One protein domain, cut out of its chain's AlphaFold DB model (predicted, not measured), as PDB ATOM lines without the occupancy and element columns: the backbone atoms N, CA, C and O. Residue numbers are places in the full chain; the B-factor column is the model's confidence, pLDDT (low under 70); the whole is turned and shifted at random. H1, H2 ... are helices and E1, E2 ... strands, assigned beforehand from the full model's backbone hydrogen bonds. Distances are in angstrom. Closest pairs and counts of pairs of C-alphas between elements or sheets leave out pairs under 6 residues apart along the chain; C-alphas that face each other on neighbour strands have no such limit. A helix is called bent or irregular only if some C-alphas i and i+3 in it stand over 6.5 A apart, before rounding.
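What this domain is: This is residues 109 to 224 and 305 to 314 of the 338 residues of a protein of Streptomyces sp. CAI-21 (UniProt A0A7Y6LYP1). A small sheet of four parallel strands makes the core, covered by helices on both faces: H3 and H7 over one, H2 and H5 over the other, three layers in all. H6 packs on H5, while H1 lies away from the sheet, next to H2. The printed part has 126 residues, of mixed class, with seven named helices and four named strands in the order H1 H2 E1 H3 H4 E2 H5 E3 H6 E4 H7; the sheet runs E2 E1 E3 E4. It is compact, with a radius of gyration of the C-alphas of 14.2 A and spans of 45 by 31 by 23 A.

How they stand to each other: Start at H1, residues 114 to 119, not on the sheet; it is close to but not clearly touching H2, residues 121 to 129, with C-alphas 117 and 124 closest at 7.5 A. Next comes E1, residues 132 to 136, then H3, residues 139 to 154, at a height of 11.0 A over the sheet. H4, residues 163 to 166, only grazes the sheet and leads to E2, residues 168 to 172, parallel to E1 at 28 degrees, with N 136 and O 171 at 2.8 A. E1, H3, H4 and E2 form a strand-helix-strand unit, two parallel neighbour strands joined through helices, its crossover right-handed. H5, residues 176 to 188, is over E1 and E3, residues 193 to 197, at a height of 8.3 A; it is irregular, but only just, with C-alphas 177 and 180 at 6.9 A. E2, H5 and E3 form a split unit, with E1 between its strands, also right-handed. E3 is parallel to E1, with N 135 and O 194 at 2.8 A. H6, residues 206 to 214, touches H5, with C-alphas 180 and 212 closest at 5.2 A, and leads to E4, residues 217 to 220; E3, H6 and E4 form a third right-handed unit. Between E3 and E4, N 219 and O 195 are 2.8 A apart. H7, residues 305 to 313, is on the same face as H3 and only just touches H4, with 3 pairs of C-alphas within 8 A. Every O i to N i+4 pair is within hydrogen-bond range in H1, H2 and H7; H3 has 10 of 12, H5 3 of 9 with 6 of 10 O i to N i+3 pairs, H6 1 of 5 with 6 of 6, and H4 is too short for such a pair.

Where its parts are: Find C-alpha 114, where H1 begins, at (34.858, -9.308, -2.981). H3 runs 23.5 A from C-alpha 139 at (23.742, -17.574, -17.890), and H5 runs 21.5 A. H7 ends at C-alpha 313, (5.236, -17.937, -2.680).

The domain as a whole: The two C-alphas farthest apart, of Asp 110 and Pro 156, are 46.0 A apart. Residues 225 to 304 are not printed, and C-alphas 224 and 305 are 17.5 A apart across that cut. Of the links printed whole, H3 to H4 and E3 to H6 are short and the others tight. Mean pLDDT of the printed part is 91.9, with residue 176 under 70.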
ATOM      1  N   PRO A 109      29.572 -14.055   3.083       79.00
ATOM      2  CA  PRO A 109      30.334 -15.123   3.723       79.00
ATOM      3  C   PRO A 109      31.846 -14.936   3.567       79.00
ATOM      4  O   PRO A 109      32.303 -14.412   2.553       79.00
ATOM      5  N   ASP A 110      32.637 -15.440   4.515       77.81
ATOM      6  CA  ASP A 110      34.106 -15.326   4.480       77.81
ATOM      7  C   ASP A 110      34.733 -15.973   3.229       77.81
ATOM      8  O   ASP A 110      35.774 -15.531   2.735       77.81
ATOM      9  N   ASP A 111      34.098 -17.017   2.681       75.12
ATOM     10  CA  ASP A 111      34.526 -17.680   1.446       75.12
ATOM     11  C   ASP A 111      34.063 -16.959   0.165       75.12
ATOM     12  O   ASP A 111      34.444 -17.345  -0.948       75.12
ATOM     13  N   PHE A 112      33.284 -15.885   0.312       76.25
ATOM     14  CA  PHE A 112      32.778 -15.069  -0.779       76.25
ATOM     15  C   PHE A 112      33.788 -13.987  -1.165       76.25
ATOM     16  O   PHE A 112      34.092 -13.054  -0.418       76.25
ATOM     17  N   LYS A 113      34.332 -14.066  -2.381       77.62
ATOM     18  CA  LYS A 113      35.368 -13.116  -2.806       77.62
ATOM     19  C   LYS A 113      34.736 -11.769  -3.146       77.62
ATOM     20  O   LYS A 113      33.879 -11.697  -4.021       77.62
ATOM     21  N   ALA A 114      35.281 -10.671  -2.618       76.12
ATOM     22  CA  ALA A 114      34.858  -9.308  -2.981       76.12
ATOM     23  C   ALA A 114      34.860  -9.049  -4.506       76.12
ATOM     24  O   ALA A 114      34.043  -8.293  -5.025       76.12
ATOM     25  N   LYS A 115      35.749  -9.716  -5.257       81.31
ATOM     26  CA  LYS A 115      35.765  -9.662  -6.727       81.31
ATOM     27  C   LYS A 115      34.482 -10.229  -7.357       81.31
ATOM     28  O   LYS A 115      34.033  -9.677  -8.355       81.31
ATOM     29  N   GLN A 116      33.917 -11.301  -6.797       78.31
ATOM     30  CA  GLN A 116      32.669 -11.906  -7.279       78.31
ATOM     31  C   GLN A 116      31.489 -10.960  -7.048       78.31
ATOM     32  O   GLN A 116      30.718 -10.733  -7.973       78.31
ATOM     33  N   TYR A 117      31.420 -10.321  -5.872       81.75
ATOM     34  CA  TYR A 117      30.429  -9.272  -5.608       81.75
ATOM     35  C   TYR A 117      30.545  -8.135  -6.630       81.75
ATOM     36  O   TYR A 117      29.580  -7.816  -7.317       81.75
ATOM     37  N   ARG A 118      31.753  -7.574  -6.804       82.56
ATOM     38  CA  ARG A 118      31.993  -6.447  -7.724       82.56
ATOM     39  C   ARG A 118      31.661  -6.756  -9.183       82.56
ATOM     40  O   ARG A 118      31.213  -5.869  -9.900       82.56
ATOM     41  N   ALA A 119      31.879  -7.991  -9.628       84.50
ATOM     42  CA  ALA A 119      31.541  -8.400 -10.988       84.50
ATOM     43  C   ALA A 119      30.022  -8.406 -11.242       84.50
ATOM     44  O   ALA A 119      29.604  -8.234 -12.384       84.50
ATOM     45  N   ARG A 120      29.205  -8.566 -10.190       85.12
ATOM     46  CA  ARG A 120      27.755  -8.801 -10.288       85.12
ATOM     47  C   ARG A 120      26.926  -7.878  -9.398       85.12
ATOM     48  O   ARG A 120      25.804  -8.219  -9.045       85.12
ATOM     49  N   GLN A 121      27.443  -6.694  -9.061       88.75
ATOM     50  CA  GLN A 121      26.775  -5.766  -8.131       88.75
ATOM     51  C   GLN A 121      25.349  -5.438  -8.557       88.75
ATOM     52  O   GLN A 121      24.475  -5.327  -7.708       88.75
ATOM     53  N   ARG A 122      25.097  -5.332  -9.867       90.44
ATOM     54  CA  ARG A 122      23.753  -5.066 -10.380       90.44
ATOM     55  C   ARG A 122      22.781  -6.208 -10.116       90.44
ATOM     56  O   ARG A 122      21.704  -5.968  -9.593       90.44
ATOM     57  N   GLN A 123      23.170  -7.430 -10.473       93.56
ATOM     58  CA  GLN A 123      22.340  -8.615 -10.254       93.56
ATOM     59  C   GLN A 123      22.135  -8.854  -8.753       93.56
ATOM     60  O   GLN A 123      21.051  -9.209  -8.309       93.56
ATOM     61  N   PHE A 124      23.165  -8.582  -7.950       92.81
ATOM     62  CA  PHE A 124      23.059  -8.624  -6.500       92.81
ATOM     63  C   PHE A 124      22.068  -7.587  -5.963       92.81
ATOM     64  O   PHE A 124      21.225  -7.918  -5.139       92.81
ATOM     65  N   ALA A 125      22.136  -6.347  -6.449       94.12
ATOM     66  CA  ALA A 125      21.201  -5.291  -6.081       94.12
ATOM     67  C   ALA A 125      19.751  -5.639  -6.459       94.12
ATOM     68  O   ALA A 125      18.834  -5.366  -5.692       94.12
ATOM     69  N   GLU A 126      19.546  -6.284  -7.607       94.81
ATOM     70  CA  GLU A 126      18.239  -6.809  -8.008       94.81
ATOM     71  C   GLU A 126      17.749  -7.911  -7.053       94.81
ATOM     72  O   GLU A 126      16.629  -7.842  -6.552       94.81
ATOM     73  N   ALA A 127      18.611  -8.865  -6.693       94.94
ATOM     74  CA  ALA A 127      18.291  -9.921  -5.729       94.94
ATOM     75  C   ALA A 127      18.014  -9.400  -4.312       94.94
ATOM     76  O   ALA A 127      17.175  -9.947  -3.597       94.94
ATOM     77  N   VAL A 128      18.663  -8.306  -3.911       93.56
ATOM     78  CA  VAL A 128      18.372  -7.604  -2.656       93.56
ATOM     79  C   VAL A 128      16.954  -7.017  -2.653       93.56
ATOM     80  O   VAL A 128      16.296  -7.025  -1.612       93.56
ATOM     81  N   LEU A 129      16.459  -6.553  -3.800       94.19
ATOM     82  CA  LEU A 129      15.114  -5.990  -3.947       94.19
ATOM     83  C   LEU A 129      14.027  -7.054  -4.159       94.19
ATOM     84  O   LEU A 129      12.863  -6.802  -3.857       94.19
ATOM     85  N   ALA A 130      14.394  -8.237  -4.651       95.44
ATOM     86  CA  ALA A 130      13.454  -9.311  -4.945       95.44
ATOM     87  C   ALA A 130      12.752  -9.850  -3.684       95.44
ATOM     88  O   ALA A 130      13.329  -9.893  -2.594       95.44
ATOM     89  N   ARG A 131      11.511 -10.320  -3.837       94.38
ATOM     90  CA  ARG A 131      10.774 -11.049  -2.792       94.38
ATOM     91  C   ARG A 131      11.384 -12.427  -2.541       94.38
ATOM     92  O   ARG A 131      11.431 -12.861  -1.397       94.38
ATOM     93  N   ALA A 132      11.864 -13.088  -3.592       96.81
ATOM     94  CA  ALA A 132      12.591 -14.350  -3.511       96.81
ATOM     95  C   ALA A 132      13.637 -14.456  -4.627       96.81
ATOM     96  O   ALA A 132      13.573 -13.736  -5.626       96.81
ATOM     97  N   VAL A 133      14.604 -15.356  -4.458       97.94
ATOM     98  CA  VAL A 133      15.723 -15.516  -5.396       97.94
ATOM     99  C   VAL A 133      15.818 -16.965  -5.855       97.94
ATOM    100  O   VAL A 133      15.856 -17.872  -5.025       97.94
ATOM    101  N   VAL A 134      15.892 -17.184  -7.166       98.38
ATOM    102  CA  VAL A 134      16.220 -18.479  -7.770       98.38
ATOM    103  C   VAL A 134      17.673 -18.435  -8.228       98.38
ATOM    104  O   VAL A 134      17.998 -17.789  -9.217       98.38
ATOM    105  N   VAL A 135      18.556 -19.119  -7.509       97.31
ATOM    106  CA  VAL A 135      19.971 -19.242  -7.860       97.31
ATOM    107  C   VAL A 135      20.134 -20.367  -8.877       97.31
ATOM    108  O   VAL A 135      19.800 -21.522  -8.601       97.31
ATOM    109  N   VAL A 136      20.662 -20.020 -10.043       96.25
ATOM    110  CA  VAL A 136      20.958 -20.937 -11.141       96.25
ATOM    111  C   VAL A 136      22.461 -21.037 -11.367       96.25
ATOM    112  O   VAL A 136      23.232 -20.177 -10.938       96.25
ATOM    113  N   GLU A 137      22.884 -22.100 -12.041       92.50
ATOM    114  CA  GLU A 137      24.297 -22.355 -12.308       92.50
ATOM    115  C   GLU A 137      24.954 -21.270 -13.166       92.50
ATOM    116  O   GLU A 137      26.025 -20.777 -12.812       92.50
ATOM    117  N   GLY A 138      24.329 -20.925 -14.291       92.06
ATOM    118  CA  GLY A 138      24.941 -20.126 -15.336       92.06
ATOM    119  C   GLY A 138      23.955 -19.240 -16.092       92.06
ATOM    120  O   GLY A 138      22.733 -19.313 -15.939       92.06
ATOM    121  N   ALA A 139      24.510 -18.435 -16.996       91.81
ATOM    122  CA  ALA A 139      23.742 -17.574 -17.890       91.81
ATOM    123  C   ALA A 139      22.749 -18.346 -18.780       91.81
ATOM    124  O   ALA A 139      21.707 -17.817 -19.147       91.81
ATOM    125  N   THR A 140      23.043 -19.607 -19.128       93.75
ATOM    126  CA  THR A 140      22.147 -20.394 -19.994       93.75
ATOM    127  C   THR A 140      20.829 -20.697 -19.283       93.75
ATOM    128  O   THR A 140      19.763 -20.531 -19.864       93.75
ATOM    129  N   GLU A 141      20.893 -21.096 -18.021       95.25
ATOM    130  CA  GLU A 141      19.757 -21.314 -17.133       95.25
ATOM    131  C   GLU A 141      19.036 -19.997 -16.847       95.25
ATOM    132  O   GLU A 141      17.808 -19.964 -16.877       95.25
ATOM    133  N   ALA A 142      19.792 -18.919 -16.608       95.25
ATOM    134  CA  ALA A 142      19.240 -17.590 -16.354       95.25
ATOM    135  C   ALA A 142      18.431 -17.050 -17.546       95.25
ATOM    136  O   ALA A 142      17.465 -16.329 -17.330       95.25
ATOM    137  N   ASP A 143      18.773 -17.444 -18.777       95.56
ATOM    138  CA  ASP A 143      18.005 -17.120 -19.986       95.56
ATOM    139  C   ASP A 143      16.849 -18.106 -20.234       95.56
ATOM    140  O   ASP A 143      15.772 -17.729 -20.698       95.56
ATOM    141  N   VAL A 144      17.065 -19.396 -19.959       97.50
ATOM    142  CA  VAL A 144      16.082 -20.460 -20.216       97.50
ATOM    143  C   VAL A 144      14.905 -20.388 -19.244       97.50
ATOM    144  O   VAL A 144      13.769 -20.582 -19.665       97.50
ATOM    145  N   MET A 145      15.148 -20.113 -17.963       97.62
ATOM    146  CA  MET A 145      14.107 -20.122 -16.932       97.62
ATOM    147  C   MET A 145      13.005 -19.073 -17.151       97.62
ATOM    148  O   MET A 145      11.836 -19.461 -17.079       97.62
ATOM    149  N   PRO A 146      13.311 -17.799 -17.479       97.81
ATOM    150  CA  PRO A 146      12.290 -16.836 -17.890       97.81
ATOM    151  C   PRO A 146      11.474 -17.325 -19.088       97.81
ATOM    152  O   PRO A 146      10.253 -17.285 -19.047       97.81
ATOM    153  N   ALA A 147      12.116 -17.905 -20.108       98.25
ATOM    154  CA  ALA A 147      11.391 -18.434 -21.264       98.25
ATOM    155  C   ALA A 147      10.456 -19.601 -20.889       98.25
ATOM    156  O   ALA A 147       9.378 -19.745 -21.465       98.25
ATOM    157  N   VAL A 148      10.840 -20.448 -19.924       98.62
ATOM    158  CA  VAL A 148       9.955 -21.505 -19.397       98.62
ATOM    159  C   VAL A 148       8.769 -20.864 -18.679       98.62
ATOM    160  O   VAL A 148       7.636 -21.295 -18.886       98.62
ATOM    161  N   ALA A 149       9.013 -19.827 -17.875       98.38
ATOM    162  CA  ALA A 149       7.965 -19.093 -17.180       98.38
ATOM    163  C   ALA A 149       6.975 -18.414 -18.144       98.38
ATOM    164  O   ALA A 149       5.772 -18.513 -17.905       98.38
ATOM    165  N   ASP A 150       7.451 -17.817 -19.240       98.38
ATOM    166  CA  ASP A 150       6.610 -17.214 -20.282       98.38
ATOM    167  C   ASP A 150       5.627 -18.238 -20.872       98.38
ATOM    168  O   ASP A 150       4.436 -17.967 -21.028       98.38
ATOM    169  N   VAL A 151       6.110 -19.446 -21.186       98.38
ATOM    170  CA  VAL A 151       5.263 -20.513 -21.747       98.38
ATOM    171  C   VAL A 151       4.263 -21.032 -20.709       98.38
ATOM    172  O   VAL A 151       3.130 -21.342 -21.069       98.38
ATOM    173  N   LEU A 152       4.652 -21.120 -19.430       98.25
ATOM    174  CA  LEU A 152       3.735 -21.497 -18.348       98.25
ATOM    175  C   LEU A 152       2.622 -20.462 -18.149       98.25
ATOM    176  O   LEU A 152       1.474 -20.854 -17.986       98.25
ATOM    177  N   GLU A 153       2.946 -19.166 -18.178       97.44
ATOM    178  CA  GLU A 153       1.961 -18.082 -18.040       97.44
ATOM    179  C   GLU A 153       0.968 -18.054 -19.214       97.44
ATOM    180  O   GLU A 153      -0.214 -17.760 -19.037       97.44
ATOM    181  N   GLN A 154       1.433 -18.386 -20.420       96.94
ATOM    182  CA  GLN A 154       0.597 -18.411 -21.623       96.94
ATOM    183  C   GLN A 154      -0.306 -19.647 -21.724       96.94
ATOM    184  O   GLN A 154      -1.252 -19.634 -22.516       96.94
ATOM    185  N   ASP A 155      -0.035 -20.713 -20.963       96.94
ATOM    186  CA  ASP A 155      -0.827 -21.939 -20.988       96.94
ATOM    187  C   ASP A 155      -2.060 -21.819 -20.068       96.94
ATOM    188  O   ASP A 155      -1.936 -21.899 -18.846       96.94
ATOM    189  N   PRO A 156      -3.287 -21.714 -20.618       94.69
ATOM    190  CA  PRO A 156      -4.496 -21.524 -19.817       94.69
ATOM    191  C   PRO A 156      -4.870 -22.746 -18.966       94.69
ATOM    192  O   PRO A 156      -5.784 -22.662 -18.147       94.69
ATOM    193  N   SER A 157      -4.230 -23.900 -19.188       95.50
ATOM    194  CA  SER A 157      -4.439 -25.100 -18.375       95.50
ATOM    195  C   SER A 157      -3.636 -25.093 -17.073       95.50
ATOM    196  O   SER A 157      -3.860 -25.952 -16.215       95.50
ATOM    197  N   VAL A 158      -2.728 -24.130 -16.909       95.56
ATOM    198  CA  VAL A 158      -1.854 -24.009 -15.750       95.56
ATOM    199  C   VAL A 158      -2.254 -22.780 -14.943       95.56
ATOM    200  O   VAL A 158      -2.261 -21.659 -15.434       95.56
ATOM    201  N   ASP A 159      -2.567 -22.989 -13.668       95.25
ATOM    202  CA  ASP A 159      -2.652 -21.894 -12.706       95.25
ATOM    203  C   ASP A 159      -1.229 -21.555 -12.239       95.25
ATOM    204  O   ASP A 159      -0.657 -22.286 -11.429       95.25
ATOM    205  N   TYR A 160      -0.649 -20.485 -12.786       96.62
ATOM    206  CA  TYR A 160       0.734 -20.072 -12.542       96.62
ATOM    207  C   TYR A 160       0.868 -18.547 -12.494       96.62
ATOM    208  O   TYR A 160       0.264 -17.840 -13.300       96.62
ATOM    209  N   VAL A 161       1.686 -18.041 -11.567       96.75
ATOM    210  CA  VAL A 161       2.065 -16.622 -11.506       96.75
ATOM    211  C   VAL A 161       3.494 -16.460 -12.009       96.75
ATOM    212  O   VAL A 161       4.422 -17.071 -11.479       96.75
ATOM    213  N   HIS A 162       3.680 -15.601 -13.013       97.69
ATOM    214  CA  HIS A 162       4.995 -15.336 -13.586       97.69
ATOM    215  C   HIS A 162       5.992 -14.796 -12.530       97.69
ATOM    216  O   HIS A 162       5.600 -13.968 -11.700       97.69
ATOM    217  N   PRO A 163       7.284 -15.195 -12.557       97.25
ATOM    218  CA  PRO A 163       8.320 -14.751 -11.623       97.25
ATOM    219  C   PRO A 163       8.390 -13.231 -11.452       97.25
ATOM    220  O   PRO A 163       8.422 -12.755 -10.319       97.25
ATOM    221  N   ASP A 164       8.298 -12.461 -12.540       95.81
ATOM    222  CA  ASP A 164       8.315 -10.990 -12.474       95.81
ATOM    223  C   ASP A 164       7.127 -10.414 -11.687       95.81
ATOM    224  O   ASP A 164       7.283  -9.448 -10.940       95.81
ATOM    225  N   LEU A 165       5.942 -11.029 -11.793       95.50
ATOM    226  CA  LEU A 165       4.758 -10.636 -11.017       95.50
ATOM    227  C   LEU A 165       4.861 -11.100  -9.561       95.50
ATOM    228  O   LEU A 165       4.413 -10.413  -8.642       95.50
ATOM    229  N   ALA A 166       5.478 -12.261  -9.338       95.25
ATOM    230  CA  ALA A 166       5.742 -12.795  -8.011       95.25
ATOM    231  C   ALA A 166       6.898 -12.065  -7.293       95.25
ATOM    232  O   ALA A 166       7.051 -12.226  -6.080       95.25
ATOM    233  N   GLY A 167       7.673 -11.229  -7.990       95.50
ATOM    234  CA  GLY A 167       8.857 -10.557  -7.451       95.50
ATOM    235  C   GLY A 167      10.034 -11.513  -7.245       95.50
ATOM    236  O   GLY A 167      10.758 -11.389  -6.258       95.50
ATOM    237  N   VAL A 168      10.195 -12.492  -8.130       97.62
ATOM    238  CA  VAL A 168      11.274 -13.483  -8.118       97.62
ATOM    239  C   VAL A 168      12.318 -13.098  -9.157       97.62
ATOM    240  O   VAL A 168      11.968 -12.859 -10.306       97.62
ATOM    241  N   THR A 169      13.594 -13.085  -8.774       97.12
ATOM    242  CA  THR A 169      14.702 -12.880  -9.722       97.12
ATOM    243  C   THR A 169      15.518 -14.159  -9.909       97.12
ATOM    244  O   THR A 169      15.663 -14.958  -8.974       97.12
ATOM    245  N   PHE A 170      16.069 -14.338 -11.108       97.44
ATOM    246  CA  PHE A 170      17.016 -15.402 -11.427       97.44
ATOM    247  C   PHE A 170      18.448 -14.892 -11.245       97.44
ATOM    248  O   PHE A 170      18.859 -13.904 -11.852       97.44
ATOM    249  N   PHE A 171      19.219 -15.575 -10.403       96.00
ATOM    250  CA  PHE A 171      20.574 -15.188 -10.027       96.00
ATOM    251  C   PHE A 171      21.598 -16.191 -10.572       96.00
ATOM    252  O   PHE A 171      21.594 -17.356 -10.183       96.00
ATOM    253  N   ASP A 172      22.497 -15.729 -11.437       94.62
ATOM    254  CA  ASP A 172      23.576 -16.508 -12.048       94.62
ATOM    255  C   ASP A 172      24.779 -16.640 -11.092       94.62
ATOM    256  O   ASP A 172      25.493 -15.676 -10.766       94.62
ATOM    257  N   ALA A 173      25.034 -17.869 -10.645       90.94
ATOM    258  CA  ALA A 173      26.145 -18.185  -9.758       90.94
ATOM    259  C   ALA A 173      27.520 -18.234 -10.469       90.94
ATOM    260  O   ALA A 173      28.550 -18.160  -9.785       90.94
ATOM    261  N   GLU A 174      27.557 -18.275 -11.804       85.62
ATOM    262  CA  GLU A 174      28.698 -18.602 -12.675       85.62
ATOM    263  C   GLU A 174      29.444 -19.874 -12.227       85.62
ATOM    264  O   GLU A 174      30.663 -19.875 -12.013       85.62
ATOM    265  N   GLY A 175      28.697 -20.958 -12.050       79.56
ATOM    266  CA  GLY A 175      29.207 -22.310 -11.862       79.56
ATOM    267  C   GLY A 175      28.478 -23.106 -10.782       79.56
ATOM    268  O   GLY A 175      28.051 -22.568  -9.756       79.56
ATOM    269  N   ASP A 176      28.435 -24.418 -10.989       69.19
ATOM    270  CA  ASP A 176      27.817 -25.441 -10.136       69.19
ATOM    271  C   ASP A 176      28.224 -25.323  -8.657       69.19
ATOM    272  O   ASP A 176      27.398 -25.160  -7.759       69.19
ATOM    273  N   SER A 177      29.527 -25.283  -8.399       77.75
ATOM    274  CA  SER A 177      30.129 -25.176  -7.066       77.75
ATOM    275  C   SER A 177      29.920 -23.818  -6.390       77.75
ATOM    276  O   SER A 177      30.281 -23.646  -5.219       77.75
ATOM    277  N   SER A 178      29.359 -22.843  -7.109       83.81
ATOM    278  CA  SER A 178      29.022 -21.525  -6.576       83.81
ATOM    279  C   SER A 178      27.568 -21.439  -6.118       83.81
ATOM    280  O   SER A 178      27.305 -20.671  -5.197       83.81
ATOM    281  N   VAL A 179      26.645 -22.233  -6.678       89.44
ATOM    282  CA  VAL A 179      25.204 -22.154  -6.366       89.44
ATOM    283  C   VAL A 179      24.930 -22.254  -4.859       89.44
ATOM    284  O   VAL A 179      24.317 -21.328  -4.319       89.44
ATOM    285  N   PRO A 180      25.451 -23.257  -4.118       91.69
ATOM    286  CA  PRO A 180      25.177 -23.361  -2.683       91.69
ATOM    287  C   PRO A 180      25.700 -22.184  -1.854       91.69
ATOM    288  O   PRO A 180      25.189 -21.917  -0.774       91.69
ATOM    289  N   LYS A 181      26.697 -21.439  -2.347       90.31
ATOM    290  CA  LYS A 181      27.304 -20.324  -1.603       90.31
ATOM    291  C   LYS A 181      26.389 -19.109  -1.488       90.31
ATOM    292  O   LYS A 181      26.610 -18.280  -0.610       90.31
ATOM    293  N   TYR A 182      25.383 -18.998  -2.354       91.12
ATOM    294  CA  TYR A 182      24.452 -17.871  -2.361       91.12
ATOM    295  C   TYR A 182      23.246 -18.069  -1.437       91.12
ATOM    296  O   TYR A 182      22.635 -17.077  -1.040       91.12
ATOM    297  N   ALA A 183      22.928 -19.305  -1.040       93.31
ATOM    298  CA  ALA A 183      21.797 -19.565  -0.148       93.31
ATOM    299  C   ALA A 183      21.913 -18.831   1.202       93.31
ATOM    300  O   ALA A 183      20.982 -18.096   1.541       93.31
ATOM    301  N   PRO A 184      23.050 -18.899   1.931       92.31
ATOM    302  CA  PRO A 184      23.186 -18.188   3.201       92.31
ATOM    303  C   PRO A 184      23.078 -16.666   3.038       92.31
ATOM    304  O   PRO A 184      22.503 -15.990   3.888       92.31
ATOM    305  N   VAL A 185      23.591 -16.129   1.922       90.88
ATOM    306  CA  VAL A 185      23.610 -14.686   1.639       90.88
ATOM    307  C   VAL A 185      22.193 -14.122   1.600       90.88
ATOM    308  O   VAL A 185      21.898 -13.142   2.277       90.88
ATOM    309  N   PHE A 186      21.305 -14.748   0.826       93.38
ATOM    310  CA  PHE A 186      19.937 -14.262   0.659       93.38
ATOM    311  C   PHE A 186      19.018 -14.679   1.815       93.38
ATOM    312  O   PHE A 186      18.106 -13.928   2.161       93.38
ATOM    313  N   LYS A 187      19.300 -15.805   2.484       93.00
ATOM    314  CA  LYS A 187      18.558 -16.235   3.677       93.00
ATOM    315  C   LYS A 187      18.709 -15.258   4.843       93.00
ATOM    316  O   LYS A 187      17.724 -14.960   5.513       93.00
ATOM    317  N   VAL A 188      19.908 -14.709   5.069       91.38
ATOM    318  CA  VAL A 188      20.141 -13.665   6.093       91.38
ATOM    319  C   VAL A 188      19.312 -12.402   5.819       91.38
ATOM    320  O   VAL A 188      18.904 -11.709   6.751       91.38
ATOM    321  N   LEU A 189      18.983 -12.135   4.552       91.31
ATOM    322  CA  LEU A 189      18.094 -11.041   4.151       91.31
ATOM    323  C   LEU A 189      16.601 -11.368   4.325       91.31
ATOM    324  O   LEU A 189      15.764 -10.602   3.858       91.31
ATOM    325  N   GLY A 190      16.261 -12.500   4.955       90.44
ATOM    326  CA  GLY A 190      14.880 -12.932   5.187       90.44
ATOM    327  C   GLY A 190      14.168 -13.455   3.938       90.44
ATOM    328  O   GLY A 190      12.954 -13.636   3.957       90.44
ATOM    329  N   LYS A 191      14.896 -13.698   2.842       92.50
ATOM    330  CA  LYS A 191      14.300 -14.079   1.558       92.50
ATOM    331  C   LYS A 191      14.197 -15.599   1.426       92.50
ATOM    332  O   LYS A 191      15.170 -16.291   1.735       92.50
ATOM    333  N   PRO A 192      13.085 -16.135   0.896       95.69
ATOM    334  CA  PRO A 192      13.064 -17.484   0.349       95.69
ATOM    335  C   PRO A 192      14.094 -17.601  -0.777       95.69
ATOM    336  O   PRO A 192      14.145 -16.757  -1.679       95.69
ATOM    337  N   VAL A 193      14.909 -18.652  -0.724       97.44
ATOM    338  CA  VAL A 193      15.955 -18.902  -1.719       97.44
ATOM    339  C   VAL A 193      15.726 -20.266  -2.335       97.44
ATOM    340  O   VAL A 193      15.591 -21.258  -1.625       97.44
ATOM    341  N   TYR A 194      15.734 -20.337  -3.654       98.19
ATOM    342  CA  TYR A 194      15.625 -21.579  -4.403       98.19
ATOM    343  C   TYR A 194      16.918 -21.808  -5.174       98.19
ATOM    344  O   TYR A 194      17.549 -20.851  -5.610       98.19
ATOM    345  N   GLY A 195      17.332 -23.060  -5.330       96.88
ATOM    346  CA  GLY A 195      18.563 -23.408  -6.033       96.88
ATOM    347  C   GLY A 195      18.327 -24.518  -7.040       96.88
ATOM    348  O   GLY A 195      17.682 -25.517  -6.713       96.88
ATOM    349  N   ILE A 196      18.864 -24.358  -8.247       95.25
ATOM    350  CA  ILE A 196      18.875 -25.410  -9.263       95.25
ATOM    351  C   ILE A 196      20.182 -25.409 -10.055       95.25
ATOM    352  O   ILE A 196      20.643 -24.358 -10.498       95.25
ATOM    353  N   HIS A 197      20.789 -26.582 -10.219       92.94
ATOM    354  CA  HIS A 197      22.010 -26.765 -11.009       92.94
ATOM    355  C   HIS A 197      22.140 -28.204 -11.524       92.94
ATOM    356  O   HIS A 197      21.379 -29.084 -11.102       92.94
ATOM    357  N   ASP A 198      23.084 -28.418 -12.441       90.19
ATOM    358  CA  ASP A 198      23.416 -29.715 -13.033       90.19
ATOM    359  C   ASP A 198      24.036 -30.723 -12.052       90.19
ATOM    360  O   ASP A 198      24.366 -30.389 -10.917       90.19
ATOM    361  N   ASP A 199      24.141 -31.995 -12.439       85.31
ATOM    362  CA  ASP A 199      24.867 -32.975 -11.626       85.31
ATOM    363  C   ASP A 199      26.368 -32.626 -11.642       85.31
ATOM    364  O   ASP A 199      27.011 -32.745 -12.695       85.31
ATOM    365  N   PRO A 200      26.949 -32.173 -10.512       80.94
ATOM    366  CA  PRO A 200      28.265 -31.571 -10.531       80.94
ATOM    367  C   PRO A 200      29.319 -32.636 -10.825       80.94
ATOM    368  O   PRO A 200      29.419 -33.668 -10.158       80.94
ATOM    369  N   VAL A 201      30.206 -32.343 -11.779       77.31
ATOM    370  CA  VAL A 201      31.297 -33.255 -12.179       77.31
ATOM    371  C   VAL A 201      32.204 -33.605 -10.991       77.31
ATOM    372  O   VAL A 201      32.848 -34.658 -10.960       77.31
ATOM    373  N   ARG A 202      32.288 -32.708 -10.004       82.31
ATOM    374  CA  ARG A 202      33.005 -32.920  -8.747       82.31
ATOM    375  C   ARG A 202      32.048 -32.726  -7.587       82.31
ATOM    376  O   ARG A 202      31.463 -31.658  -7.449       82.31
ATOM    377  N   ALA A 203      31.985 -33.722  -6.709       84.06
ATOM    378  CA  ALA A 203      31.236 -33.614  -5.467       84.06
ATOM    379  C   ALA A 203      31.661 -32.370  -4.672       84.06
ATOM    380  O   ALA A 203      32.850 -32.033  -4.594       84.06
ATOM    381  N   PHE A 204      30.679 -31.699  -4.075       86.75
ATOM    382  CA  PHE A 204      30.928 -30.571  -3.191       86.75
ATOM    383  C   PHE A 204      31.729 -31.002  -1.962       86.75
ATOM    384  O   PHE A 204      31.635 -32.137  -1.496       86.75
ATOM    385  N   THR A 205      32.513 -30.074  -1.419       87.44
ATOM    386  CA  THR A 205      33.082 -30.242  -0.081       87.44
ATOM    387  C   THR A 205      31.960 -30.218   0.955       87.44
ATOM    388  O   THR A 205      30.945 -29.556   0.734       87.44
ATOM    389  N   ASP A 206      32.162 -30.862   2.107       88.38
ATOM    390  CA  ASP A 206      31.154 -30.922   3.179       88.38
ATOM    391  C   ASP A 206      30.631 -29.528   3.577       88.38
ATOM    392  O   ASP A 206      29.431 -29.347   3.769       88.38
ATOM    393  N   ASP A 207      31.513 -28.519   3.612       87.25
ATOM    394  CA  ASP A 207      31.147 -27.116   3.873       87.25
ATOM    395  C   ASP A 207      30.165 -26.544   2.836       87.25
ATOM    396  O   ASP A 207      29.180 -25.901   3.187       87.25
ATOM    397  N   VAL A 208      30.401 -26.796   1.545       87.00
ATOM    398  CA  VAL A 208      29.547 -26.287   0.461       87.00
ATOM    399  C   VAL A 208      28.231 -27.060   0.421       87.00
ATOM    400  O   VAL A 208      27.175 -26.458   0.235       87.00
ATOM    401  N   ALA A 209      28.275 -28.371   0.661       89.38
ATOM    402  CA  ALA A 209      27.082 -29.202   0.757       89.38
ATOM    403  C   ALA A 209      26.179 -28.771   1.925       89.38
ATOM    404  O   ALA A 209      24.962 -28.709   1.760       89.38
ATOM    405  N   ALA A 210      26.747 -28.398   3.076       91.69
ATOM    406  CA  ALA A 210      25.978 -27.928   4.228       91.69
ATOM    407  C   ALA A 210      25.160 -26.658   3.923       91.69
ATOM    408  O   ALA A 210      24.033 -26.529   4.399       91.69
ATOM    409  N   LYS A 211      25.676 -25.758   3.072       92.69
ATOM    410  CA  LYS A 211      24.979 -24.520   2.669       92.69
ATOM    411  C   LYS A 211      23.705 -24.782   1.862       92.69
ATOM    412  O   LYS A 211      22.825 -23.929   1.816       92.69
ATOM    413  N   THR A 212      23.549 -25.972   1.274       92.62
ATOM    414  CA  THR A 212      22.323 -26.335   0.540       92.62
ATOM    415  C   THR A 212      21.085 -26.393   1.441       92.62
ATOM    416  O   THR A 212      19.974 -26.182   0.961       92.62
ATOM    417  N   ALA A 213      21.265 -26.596   2.752       94.12
ATOM    418  CA  ALA A 213      20.183 -26.587   3.736       94.12
ATOM    419  C   ALA A 213      19.547 -25.197   3.941       94.12
ATOM    420  O   ALA A 213      18.490 -25.088   4.563       94.12
ATOM    421  N   ASP A 214      20.181 -24.133   3.437       94.94
ATOM    422  CA  ASP A 214      19.645 -22.774   3.500       94.94
ATOM    423  C   ASP A 214      18.667 -22.451   2.366       94.94
ATOM    424  O   ASP A 214      17.955 -21.451   2.453       94.94
ATOM    425  N   PHE A 215      18.572 -23.300   1.343       96.81
ATOM    426  CA  PHE A 215      17.535 -23.164   0.329       96.81
ATOM    427  C   PHE A 215      16.170 -23.621   0.859       96.81
ATOM    428  O   PHE A 215      16.041 -24.674   1.480       96.81
ATOM    429  N   THR A 216      15.126 -22.873   0.510       96.88
ATOM    430  CA  THR A 216      13.725 -23.293   0.619       96.88
ATOM    431  C   THR A 216      13.470 -24.538  -0.229       96.88
ATOM    432  O   THR A 216      12.871 -25.503   0.244       96.88
ATOM    433  N   ARG A 217      13.970 -24.549  -1.473       95.94
ATOM    434  CA  ARG A 217      14.069 -25.764  -2.296       95.94
ATOM    435  C   ARG A 217      15.373 -25.793  -3.057       95.94
ATOM    436  O   ARG A 217      15.804 -24.788  -3.614       95.94
ATOM    437  N   TYR A 218      15.941 -26.983  -3.140       95.06
ATOM    438  CA  TYR A 218      17.187 -27.231  -3.833       95.06
ATOM    439  C   TYR A 218      17.029 -28.439  -4.750       95.06
ATOM    440  O   TYR A 218      16.616 -29.509  -4.300       95.06
ATOM    441  N   LYS A 219      17.313 -28.255  -6.040       94.50
ATOM    442  CA  LYS A 219      17.156 -29.282  -7.067       94.50
ATOM    443  C   LYS A 219      18.463 -29.491  -7.819       94.50
ATOM    444  O   LYS A 219      18.964 -28.582  -8.468       94.50
ATOM    445  N   VAL A 220      18.960 -30.720  -7.788       93.62
ATOM    446  CA  VAL A 220      20.009 -31.179  -8.701       93.62
ATOM    447  C   VAL A 220      19.308 -31.860  -9.872       93.62
ATOM    448  O   VAL A 220      18.511 -32.778  -9.654       93.62
ATOM    449  N   ILE A 221      19.523 -31.386 -11.099       91.44
ATOM    450  CA  ILE A 221      18.955 -32.050 -12.281       91.44
ATOM    451  C   ILE A 221      19.775 -33.308 -12.616       91.44
ATOM    452  O   ILE A 221      20.989 -33.310 -12.435       91.44
ATOM    453  N   PRO A 222      19.156 -34.388 -13.127       90.00
ATOM    454  CA  PRO A 222      19.841 -35.657 -13.393       90.00
ATOM    455  C   PRO A 222      20.614 -35.646 -14.728       90.00
ATOM    456  O   PRO A 222      20.630 -36.636 -15.459       90.00
ATOM    457  N   TYR A 223      21.216 -34.509 -15.077       92.44
ATOM    458  CA  TYR A 223      21.933 -34.281 -16.328       92.44
ATOM    459  C   TYR A 223      23.213 -33.504 -16.036       92.44
ATOM    460  O   TYR A 223      23.209 -32.644 -15.164       92.44
ATOM    461  N   GLY A 224      24.281 -33.752 -16.801       88.06
ATOM    462  CA  GLY A 224      25.556 -33.023 -16.680       88.06
ATOM    463  C   GLY A 224      25.562 -31.648 -17.362       88.06
ATOM    464  O   GLY A 224      26.623 -31.152 -17.732       88.06
ATOM    465  N   PHE A 305       9.869 -27.306 -11.321       98.12
ATOM    466  CA  PHE A 305      10.588 -26.482 -10.353       98.12
ATOM    467  C   PHE A 305       9.944 -25.097 -10.205       98.12
ATOM    468  O   PHE A 305       9.672 -24.676  -9.084       98.12
ATOM    469  N   LEU A 306       9.620 -24.424 -11.313       98.25
ATOM    470  CA  LEU A 306       8.956 -23.118 -11.274       98.25
ATOM    471  C   LEU A 306       7.542 -23.190 -10.680       98.25
ATOM    472  O   LEU A 306       7.176 -22.334  -9.879       98.25
ATOM    473  N   LEU A 307       6.776 -24.244 -10.979       97.81
ATOM    474  CA  LEU A 307       5.462 -24.471 -10.361       97.81
ATOM    475  C   LEU A 307       5.552 -24.655  -8.838       97.81
ATOM    476  O   LEU A 307       4.658 -24.242  -8.099       97.81
ATOM    477  N   GLN A 308       6.625 -25.277  -8.350       97.25
ATOM    478  CA  GLN A 308       6.877 -25.408  -6.915       97.25
ATOM    479  C   GLN A 308       7.272 -24.076  -6.274       97.25
ATOM    480  O   GLN A 308       6.806 -23.788  -5.174       97.25
ATOM    481  N   VAL A 309       8.079 -23.262  -6.961       97.75
ATOM    482  CA  VAL A 309       8.430 -21.905  -6.513       97.75
ATOM    483  C   VAL A 309       7.180 -21.031  -6.393       97.75
ATOM    484  O   VAL A 309       6.984 -20.399  -5.360       97.75
ATOM    485  N   ASP A 310       6.305 -21.032  -7.403       97.19
ATOM    486  CA  ASP A 310       5.030 -20.302  -7.361       97.19
ATOM    487  C   ASP A 310       4.167 -20.759  -6.174       97.19
ATOM    488  O   ASP A 310       3.749 -19.947  -5.347       97.19
ATOM    489  N   ARG A 311       3.985 -22.076  -6.011       95.88
ATOM    490  CA  ARG A 311       3.193 -22.641  -4.909       95.88
ATOM    491  C   ARG A 311       3.686 -22.201  -3.530       95.88
ATOM    492  O   ARG A 311       2.858 -21.929  -2.665       95.88
ATOM    493  N   ASP A 312       4.997 -22.145  -3.325       95.12
ATOM    494  CA  ASP A 312       5.593 -21.742  -2.050       95.12
ATOM    495  C   ASP A 312       5.435 -20.236  -1.765       95.12
ATOM    496  O   ASP A 312       5.420 -19.830  -0.604       95.12
ATOM    497  N   LEU A 313       5.328 -19.399  -2.804       93.69
ATOM    498  CA  LEU A 313       5.236 -17.937  -2.680       93.69
ATOM    499  C   LEU A 313       3.805 -17.402  -2.639       93.69
ATOM    500  O   LEU A 313       3.593 -16.232  -2.287       93.69
ATOM    501  N   ARG A 314       2.820 -18.228  -3.002       89.25
ATOM    502  CA  ARG A 314       1.411 -17.865  -2.877       89.25
ATOM    503  C   ARG A 314       1.048 -17.688  -1.401       89.25
ATOM    504  O   ARG A 314       1.424 -18.517  -0.569       89.25
TER     505      ARG A 314